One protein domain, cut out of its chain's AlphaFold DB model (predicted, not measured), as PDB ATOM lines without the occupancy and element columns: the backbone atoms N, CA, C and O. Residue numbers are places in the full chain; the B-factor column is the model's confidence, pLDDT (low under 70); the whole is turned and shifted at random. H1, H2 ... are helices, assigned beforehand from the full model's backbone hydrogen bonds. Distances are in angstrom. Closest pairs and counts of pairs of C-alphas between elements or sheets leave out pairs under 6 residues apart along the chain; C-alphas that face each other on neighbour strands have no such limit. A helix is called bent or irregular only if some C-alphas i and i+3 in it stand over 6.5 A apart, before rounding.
ATOM      1  N   ASN A  30      55.930  34.636 -30.487       35.25
ATOM      2  CA  ASN A  30      54.673  34.358 -31.192       35.25
ATOM      3  C   ASN A  30      54.269  32.873 -31.125       35.25
ATOM      4  O   ASN A  30      53.103  32.551 -30.923       35.25
ATOM      5  N   VAL A  31      55.241  31.962 -31.238       30.38
ATOM      6  CA  VAL A  31      54.992  30.516 -31.147       30.38
ATOM      7  C   VAL A  31      54.593  30.150 -29.716       30.38
ATOM      8  O   VAL A  31      53.562  29.515 -29.527       30.38
ATOM      9  N   LYS A  32      55.301  30.653 -28.693       27.80
ATOM     10  CA  LYS A  32      54.911  30.445 -27.283       27.80
ATOM     11  C   LYS A  32      53.508  30.974 -26.953       27.80
ATOM     12  O   LYS A  32      52.800  30.316 -26.195       27.80
ATOM     13  N   ASP A  33      53.080  32.099 -27.525       31.80
ATOM     14  CA  ASP A  33      51.740  32.659 -27.286       31.80
ATOM     15  C   ASP A  33      50.621  31.923 -28.041       31.80
ATOM     16  O   ASP A  33      49.498  31.834 -27.539       31.80
ATOM     17  N   ILE A  34      50.904  31.352 -29.216       30.89
ATOM     18  CA  ILE A  34      49.973  30.462 -29.930       30.89
ATOM     19  C   ILE A  34      49.814  29.144 -29.158       30.89
ATOM     20  O   ILE A  34      48.694  28.718 -28.882       30.89
ATOM     21  N   LEU A  35      50.925  28.552 -28.718       27.14
ATOM     22  CA  LEU A  35      50.959  27.303 -27.952       27.14
ATOM     23  C   LEU A  35      50.303  27.440 -26.569       27.14
ATOM     24  O   LEU A  35      49.528  26.583 -26.136       27.14
ATOM     25  N   ALA A  36      50.510  28.583 -25.910       29.09
ATOM     26  CA  ALA A  36      49.835  28.927 -24.665       29.09
ATOM     27  C   ALA A  36      48.310  29.083 -24.809       29.09
ATOM     28  O   ALA A  36      47.624  29.005 -23.790       29.09
ATOM     29  N   LYS A  37      47.771  29.297 -26.019       33.44
ATOM     30  CA  LYS A  37      46.320  29.364 -26.275       33.44
ATOM     31  C   LYS A  37      45.692  27.990 -26.522       33.44
ATOM     32  O   LYS A  37      44.522  27.814 -26.199       33.44
ATOM     33  N   SER A  38      46.441  27.011 -27.031       32.66
ATOM     34  CA  SER A  38      45.931  25.652 -27.296       32.66
ATOM     35  C   SER A  38      45.647  24.829 -26.033       32.66
ATOM     36  O   SER A  38      44.719  24.029 -26.044       32.66
ATOM     37  N   CYS A  39      46.382  25.057 -24.937       33.75
ATOM     38  CA  CYS A  39      46.277  24.265 -23.699       33.75
ATOM     39  C   CYS A  39      45.801  25.066 -22.465       33.75
ATOM     40  O   CYS A  39      46.051  24.661 -21.329       33.75
ATOM     41  N   LYS A  40      45.142  26.222 -22.649       41.50
ATOM     42  CA  LYS A  40      44.632  27.061 -21.542       41.50
ATOM     43  C   LYS A  40      43.183  27.472 -21.752       41.50
ATOM     44  O   LYS A  40      42.883  28.580 -22.188       41.50
ATOM     45  N   LEU A  41      42.283  26.585 -21.361       52.00
ATOM     46  CA  LEU A  41      40.858  26.877 -21.275       52.00
ATOM     47  C   LEU A  41      40.506  27.097 -19.802       52.00
ATOM     48  O   LEU A  41      40.981  26.307 -18.984       52.00
ATOM     49  N   PRO A  42      39.711  28.125 -19.437       64.69
ATOM     50  CA  PRO A  42      39.521  28.500 -18.036       64.69
ATOM     51  C   PRO A  42      39.087  27.324 -17.157       64.69
ATOM     52  O   PRO A  42      39.733  27.055 -16.156       64.69
ATOM     53  N   ILE A  43      38.086  26.571 -17.614       69.88
ATOM     54  CA  ILE A  43      37.411  25.492 -16.878       69.88
ATOM     55  C   ILE A  43      38.281  24.226 -16.766       69.88
ATOM     56  O   ILE A  43      38.386  23.622 -15.704       69.88
ATOM     57  N   VAL A  44      38.961  23.834 -17.850       68.75
ATOM     58  CA  VAL A  44      39.892  22.686 -17.837       68.75
ATOM     59  C   VAL A  44      41.097  22.988 -16.946       68.75
ATOM     60  O   VAL A  44      41.531  22.136 -16.174       68.75
ATOM     61  N   LYS A  45      41.619  24.219 -17.023       73.12
ATOM     62  CA  LYS A  45      42.718  24.676 -16.174       73.12
ATOM     63  C   LYS A  45      42.296  24.757 -14.704       73.12
ATOM     64  O   LYS A  45      43.065  24.329 -13.857       73.12
ATOM     65  N   GLU A  46      41.099  25.265 -14.419       83.06
ATOM     66  CA  GLU A  46      40.503  25.327 -13.079       83.06
ATOM     67  C   GLU A  46      40.458  23.933 -12.437       83.06
ATOM     68  O   GLU A  46      41.085  23.743 -11.398       83.06
ATOM     69  N   HIS A  47      39.887  22.926 -13.114       80.56
ATOM     70  CA  HIS A  47      39.894  21.550 -12.603       80.56
ATOM     71  C   HIS A  47      41.315  20.992 -12.419       80.56
ATOM     72  O   HIS A  47      41.621  20.379 -11.401       80.56
ATOM     73  N   LEU A  48      42.218  21.209 -13.385       78.44
ATOM     74  CA  LEU A  48      43.608  20.751 -13.275       78.44
ATOM     75  C   LEU A  48      44.366  21.417 -12.121       78.44
ATOM     76  O   LEU A  48      45.247  20.785 -11.543       78.44
ATOM     77  N   ASP A  49      44.087  22.681 -11.815       86.75
ATOM     78  CA  ASP A  49      44.728  23.405 -10.719       86.75
ATOM     79  C   ASP A  49      44.120  22.997  -9.362       86.75
ATOM     80  O   ASP A  49      44.883  22.754  -8.429       86.75
ATOM     81  N   GLU A  50      42.801  22.778  -9.262       88.69
ATOM     82  CA  GLU A  50      42.157  22.151  -8.091       88.69
ATOM     83  C   GLU A  50      42.712  20.744  -7.811       88.69
ATOM     84  O   GLU A  50      43.129  20.432  -6.696       88.69
ATOM     85  N   LEU A  51      42.820  19.888  -8.832       86.94
ATOM     86  CA  LEU A  51      43.357  18.538  -8.656       86.94
ATOM     87  C   LEU A  51      44.810  18.533  -8.166       86.94
ATOM     88  O   LEU A  51      45.170  17.605  -7.435       86.94
ATOM     89  N   LYS A  52      45.619  19.539  -8.542       89.44
ATOM     90  CA  LYS A  52      47.008  19.728  -8.075       89.44
ATOM     91  C   LYS A  52      47.096  20.195  -6.627       89.44
ATOM     92  O   LYS A  52      48.048  19.802  -5.956       89.44
ATOM     93  N   THR A  53      46.168  21.029  -6.145       90.88
ATOM     94  CA  THR A  53      46.170  21.452  -4.731       90.88
ATOM     95  C   THR A  53      45.808  20.296  -3.803       90.88
ATOM     96  O   THR A  53      46.340  20.226  -2.699       90.88
ATOM     97  N   ILE A  54      44.979  19.359  -4.272       89.38
ATOM     98  CA  ILE A  54      44.655  18.114  -3.562       89.38
ATOM     99  C   ILE A  54      45.841  17.133  -3.592       89.38
ATOM    100  O   ILE A  54      46.195  16.560  -2.564       89.38
ATOM    101  N   SER A  55      46.453  16.909  -4.762       86.69
ATOM    102  CA  SER A  55      47.619  16.025  -4.920       86.69
ATOM    103  C   SER A  55      48.340  16.262  -6.250       86.69
ATOM    104  O   SER A  55      47.708  16.504  -7.275       86.69
ATOM    105  N   SER A  56      49.663  16.106  -6.294       84.31
ATOM    106  CA  SER A  56      50.428  16.113  -7.552       84.31
ATOM    107  C   SER A  56      50.447  14.758  -8.278       84.31
ATOM    108  O   SER A  56      50.907  14.687  -9.418       84.31
ATOM    109  N   VAL A  57      49.937  13.688  -7.657       83.06
ATOM    110  CA  VAL A  57      49.942  12.323  -8.212       83.06
ATOM    111  C   VAL A  57      48.815  12.151  -9.233       83.06
ATOM    112  O   VAL A  57      47.679  12.562  -8.984       83.06
ATOM    113  N   ASP A  58      49.129  11.559 -10.388       78.25
ATOM    114  CA  ASP A  58      48.190  11.154 -11.447       78.25
ATOM    115  C   ASP A  58      47.143  12.208 -11.854       78.25
ATOM    116  O   ASP A  58      46.023  11.872 -12.239       78.25
ATOM    117  N   VAL A  59      47.511  13.497 -11.804       72.06
ATOM    118  CA  VAL A  59      46.612  14.639 -12.077       72.06
ATOM    119  C   VAL A  59      45.867  14.483 -13.404       72.06
ATOM    120  O   VAL A  59      44.681  14.775 -13.467       72.06
ATOM    121  N   GLN A  60      46.533  13.997 -14.458       69.88
ATOM    122  CA  GLN A  60      45.902  13.796 -15.769       69.88
ATOM    123  C   GLN A  60      44.900  12.634 -15.773       69.88
ATOM    124  O   GLN A  60      43.858  12.738 -16.413       69.88
ATOM    125  N   ARG A  61      45.175  11.552 -15.030       70.25
ATOM    126  CA  ARG A  61      44.259  10.408 -14.911       70.25
ATOM    127  C   ARG A  61      43.008  10.815 -14.134       70.25
ATOM    128  O   ARG A  61      41.906  10.657 -14.635       70.25
ATOM    129  N   ARG A  62      43.198  11.444 -12.969       73.31
ATOM    130  CA  ARG A  62      42.110  12.020 -12.162       73.31
ATOM    131  C   ARG A  62      41.319  13.076 -12.924       73.31
ATOM    132  O   ARG A  62      40.105  13.104 -12.826       73.31
ATOM    133  N   HIS A  63      41.974  13.901 -13.740       75.62
ATOM    134  CA  HIS A  63      41.265  14.853 -14.590       75.62
ATOM    135  C   HIS A  63      40.319  14.147 -15.565       75.62
ATOM    136  O   HIS A  63      39.162  14.538 -15.646       75.62
ATOM    137  N   LEU A  64      40.770  13.105 -16.265       66.06
ATOM    138  CA  LEU A  64      39.917  12.355 -17.191       66.06
ATOM    139  C   LEU A  64      38.770  11.623 -16.472       66.06
ATOM    140  O   LEU A  64      37.638  11.684 -16.945       66.06
ATOM    141  N   ASP A  65      39.051  10.991 -15.329       67.12
ATOM    142  CA  ASP A  65      38.065  10.244 -14.539       67.12
ATOM    143  C   ASP A  65      37.015  11.166 -13.870       67.12
ATOM    144  O   ASP A  65      35.826  10.855 -13.847       67.12
ATOM    145  N   GLU A  66      37.443  12.301 -13.304       76.62
ATOM    146  CA  GLU A  66      36.627  13.144 -12.412       76.62
ATOM    147  C   GLU A  66      36.016  14.371 -13.119       76.62
ATOM    148  O   GLU A  66      35.058  14.957 -12.609       76.62
ATOM    149  N   PHE A  67      36.514  14.786 -14.297       77.50
ATOM    150  CA  PHE A  67      36.088  16.053 -14.920       77.50
ATOM    151  C   PHE A  67      34.597  16.107 -15.231       77.50
ATOM    152  O   PHE A  67      34.005  17.164 -15.057       77.50
ATOM    153  N   SER A  68      33.968  15.012 -15.669       72.38
ATOM    154  CA  SER A  68      32.552  15.052 -16.065       72.38
ATOM    155  C   SER A  68      31.633  15.417 -14.896       72.38
ATOM    156  O   SER A  68      30.781  16.294 -15.024       72.38
ATOM    157  N   SER A  69      31.832  14.780 -13.739       77.50
ATOM    158  CA  SER A  69      31.033  15.025 -12.533       77.50
ATOM    159  C   SER A  69      31.417  16.343 -11.853       77.50
ATOM    160  O   SER A  69      30.535  17.082 -11.402       77.50
ATOM    161  N   TRP A  70      32.710  16.692 -11.845       86.00
ATOM    162  CA  TRP A  70      33.188  18.000 -11.398       86.00
ATOM    163  C   TRP A  70      32.576  19.137 -12.229       86.00
ATOM    164  O   TRP A  70      32.067  20.106 -11.668       86.00
ATOM    165  N   PHE A  71      32.562  19.004 -13.556       81.12
ATOM    166  CA  PHE A  71      32.078  20.024 -14.481       81.12
ATOM    167  C   PHE A  71      30.560  20.202 -14.397       81.12
ATOM    168  O   PHE A  71      30.091  21.341 -14.316       81.12
ATOM    169  N   GLU A  72      29.793  19.106 -14.330       82.00
ATOM    170  CA  GLU A  72      28.346  19.178 -14.105       82.00
ATOM    171  C   GLU A  72      28.035  19.950 -12.813       82.00
ATOM    172  O   GLU A  72      27.232  20.889 -12.816       82.00
ATOM    173  N   LYS A  73      28.710  19.596 -11.711       88.56
ATOM    174  CA  LYS A  73      28.556  20.276 -10.424       88.56
ATOM    175  C   LYS A  73      28.949  21.751 -10.518       88.56
ATOM    176  O   LYS A  73      28.161  22.614 -10.138       88.56
ATOM    177  N   ARG A  74      30.120  22.057 -11.088       86.31
ATOM    178  CA  ARG A  74      30.642  23.426 -11.224       86.31
ATOM    179  C   ARG A  74      29.667  24.335 -11.970       86.31
ATOM    180  O   ARG A  74      29.446  25.467 -11.543       86.31
ATOM    181  N   ILE A  75      29.059  23.845 -13.051       83.50
ATOM    182  CA  ILE A  75      28.090  24.611 -13.845       83.50
ATOM    183  C   ILE A  75      26.715  24.703 -13.165       83.50
ATOM    184  O   ILE A  75      26.079  25.754 -13.262       83.50
ATOM    185  N   LYS A  76      26.265  23.680 -12.424       88.19
ATOM    186  CA  LYS A  76      25.060  23.772 -11.572       88.19
ATOM    187  C   LYS A  76      25.220  24.840 -10.485       88.19
ATOM    188  O   LYS A  76      24.358  25.710 -10.369       88.19
ATOM    189  N   ASP A  77      26.334  24.821  -9.755       89.19
ATOM    190  CA  ASP A  77      26.634  25.778  -8.682       89.19
ATOM    191  C   ASP A  77      26.751  27.213  -9.237       89.19
ATOM    192  O   ASP A  77      26.198  28.162  -8.672       89.19
ATOM    193  N   LEU A  78      27.402  27.383 -10.396       84.06
ATOM    194  CA  LEU A  78      27.461  28.670 -11.101       84.06
ATOM    195  C   LEU A  78      26.083  29.142 -11.583       84.06
ATOM    196  O   LEU A  78      25.788  30.325 -11.460       84.06
ATOM    197  N   ARG A  79      25.209  28.251 -12.072       83.69
ATOM    198  CA  ARG A  79      23.854  28.625 -12.519       83.69
ATOM    199  C   ARG A  79      22.960  29.080 -11.363       83.69
ATOM    200  O   ARG A  79      22.088  29.913 -11.580       83.69
ATOM    201  N   GLN A  80      23.163  28.548 -10.155       90.12
ATOM    202  CA  GLN A  80      22.436  28.979  -8.954       90.12
ATOM    203  C   GLN A  80      22.957  30.312  -8.398       90.12
ATOM    204  O   GLN A  80      22.168  31.136  -7.945       90.12
ATOM    205  N   THR A  81      24.277  30.523  -8.422       88.69
ATOM    206  CA  THR A  81      24.922  31.709  -7.829       88.69
ATOM    207  C   THR A  81      24.966  32.919  -8.765       88.69
ATOM    208  O   THR A  81      24.830  34.048  -8.302       88.69
ATOM    209  N   ASP A  82      25.125  32.702 -10.071       81.69
ATOM    210  CA  ASP A  82      25.080  33.736 -11.104       81.69
ATOM    211  C   ASP A  82      24.462  33.177 -12.404       81.69
ATOM    212  O   ASP A  82      25.182  32.773 -13.331       81.69
ATOM    213  N   PRO A  83      23.117  33.175 -12.507       78.88
ATOM    214  CA  PRO A  83      22.408  32.671 -13.681       78.88
ATOM    215  C   PRO A  83      22.844  33.333 -14.995       78.88
ATOM    216  O   PRO A  83      22.753  32.712 -16.050       78.88
ATOM    217  N   THR A  84      23.345  34.576 -14.954       76.06
ATOM    218  CA  THR A  84      23.718  35.339 -16.158       76.06
ATOM    219  C   THR A  84      24.987  34.815 -16.832       76.06
ATOM    220  O   THR A  84      25.189  35.034 -18.028       76.06
ATOM    221  N   LYS A  85      25.834  34.081 -16.096       73.44
ATOM    222  CA  LYS A  85      27.075  33.490 -16.620       73.44
ATOM    223  C   LYS A  85      26.880  32.129 -17.290       73.44
ATOM    224  O   LYS A  85      27.768  31.702 -18.032       73.44
ATOM    225  N   VAL A  86      25.752  31.452 -17.059       76.25
ATOM    226  CA  VAL A  86      25.497  30.094 -17.562       76.25
ATOM    227  C   VAL A  86      24.390  30.105 -18.614       76.25
ATOM    228  O   VAL A  86      23.206  30.159 -18.297       76.25
ATOM    229  N   THR A  87      24.784  30.000 -19.884       78.81
ATOM    230  CA  THR A  87      23.853  29.774 -20.998       78.81
ATOM    231  C   THR A  87      23.256  28.366 -20.937       78.81
ATOM    232  O   THR A  87      23.899  27.433 -20.449       78.81
ATOM    233  N   ASP A  88      22.056  28.175 -21.495       75.94
ATOM    234  CA  ASP A  88      21.433  26.845 -21.575       75.94
ATOM    235  C   ASP A  88      22.265  25.837 -22.377       75.94
ATOM    236  O   ASP A  88      22.296  24.665 -22.022       75.94
ATOM    237  N   GLU A  89      23.010  26.292 -23.387       72.50
ATOM    238  CA  GLU A  89      24.009  25.495 -24.114       72.50
ATOM    239  C   GLU A  89      25.090  24.941 -23.172       72.50
ATOM    240  O   GLU A  89      25.317  23.734 -23.121       72.50
ATOM    241  N   LEU A  90      25.711  25.808 -22.359       75.25
ATOM    242  CA  LEU A  90      26.755  25.416 -21.410       75.25
ATOM    243  C   LEU A  90      26.207  24.497 -20.309       75.25
ATOM    244  O   LEU A  90      26.874  23.542 -19.918       75.25
ATOM    245  N   TYR A  91      24.988  24.755 -19.829       77.00
ATOM    246  CA  TYR A  91      24.313  23.903 -18.846       77.00
ATOM    247  C   TYR A  91      23.918  22.534 -19.413       77.00
ATOM    248  O   TYR A  91      23.975  21.524 -18.708       77.00
ATOM    249  N   SER A  92      23.514  22.497 -20.682       75.62
ATOM    250  CA  SER A  92      23.173  21.265 -21.385       75.62
ATOM    251  C   SER A  92      24.419  20.413 -21.632       75.62
ATOM    252  O   SER A  92      24.452  19.259 -21.219       75.62
ATOM    253  N   LEU A  93      25.498  21.010 -22.147       74.31
ATOM    254  CA  LEU A  93      26.814  20.374 -22.256       74.31
ATOM    255  C   LEU A  93      27.303  19.816 -20.907       74.31
ATOM    256  O   LEU A  93      27.754  18.675 -20.838       74.31
ATOM    257  N   ALA A  94      27.176  20.592 -19.827       77.69
ATOM    258  CA  ALA A  94      27.573  20.159 -18.487       77.69
ATOM    259  C   ALA A  94      26.694  19.053 -17.904       77.69
ATOM    260  O   ALA A  94      27.179  18.264 -17.104       77.69
ATOM    261  N   SER A  95      25.434  18.959 -18.327       77.12
ATOM    262  CA  SER A  95      24.526  17.877 -17.937       77.12
ATOM    263  C   SER A  95      24.867  16.514 -18.551       77.12
ATOM    264  O   SER A  95      24.233  15.529 -18.178       77.12
ATOM    265  N   GLY A  96      25.794  16.464 -19.511       68.25
ATOM    266  CA  GLY A  96      26.016  15.289 -20.350       68.25
ATOM    267  C   GLY A  96      24.908  15.074 -21.396       68.25
ATOM    268  O   GLY A  96      23.873  15.752 -21.368       68.25
TER     269      GLY A  96
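AT A GLANCE: This is residues 30 to 96 of the 366 residues of an uncharacterized protein of Trema orientale (UniProt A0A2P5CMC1). One long helix, H3, kinked near its residue 66, makes the base of a loose frame: H2 packs steeply on its earlier part, H4 folds back over its later part as a helical hairpin, and H1 sticks out free at the far side of H2. The printed part has 67 residues with four named helices, H1, H2, H3 and H4 in chain order, no named strand, and is all helix. It is loose, with a radius of gyration of the C-alphas of 13.8 A and spans of 35 by 32 by 20 A.

IN THESE COORDINATES: Find C-alpha 59 at (46.612, 14.639, -12.077); from there H3, residues 59 to 81, runs 27.9 A to C-alpha 81 at (24.922, 31.709, -7.829). It has a kink of 64 degrees near residue 66 and is irregular, with C-alphas 65 and 68 7.5 A apart. Before it look for H2, residues 42 to 54, 18.5 A long, and H1, residues 30 to 38, 12.9 A long, which begins at C-alpha 30 at (54.673, 34.358, -31.192). After it comes H4, residues 88 to 94, 9.6 A long.

HOW THE PARTS SIT: Start at H3. H2 touches it with residues 47 to 52 alone, the closest C-alphas being those of Leu 51 and Val 59, 6.1 A apart, at a steep tilt of 64 degrees, opposite ways. H4 touches H3 closest at the C-alphas of Glu 72 and Ala 94, 4.6 A apart, at a shallow tilt of 31 degrees, opposite ways; the two form a helical hairpin. H1 is apart from H2, H3 and H4, and H2 is apart from H4. Every O i to N i+4 pair is within hydrogen-bond range in H1, H2 and H4, and 17 of 19 in H3.

THE WHOLE: The C-alphas of Asn 30 and Gln 80, the two farthest apart, are 39.5 A apart. Residues 30 to 42 and 53 to 58 stand free. The printed part has no cut and no long link. Look for low confidence, pLDDT under 70, at residues 30 to 44, 60, 64 to 65 and 96; H1 has a mean of 31.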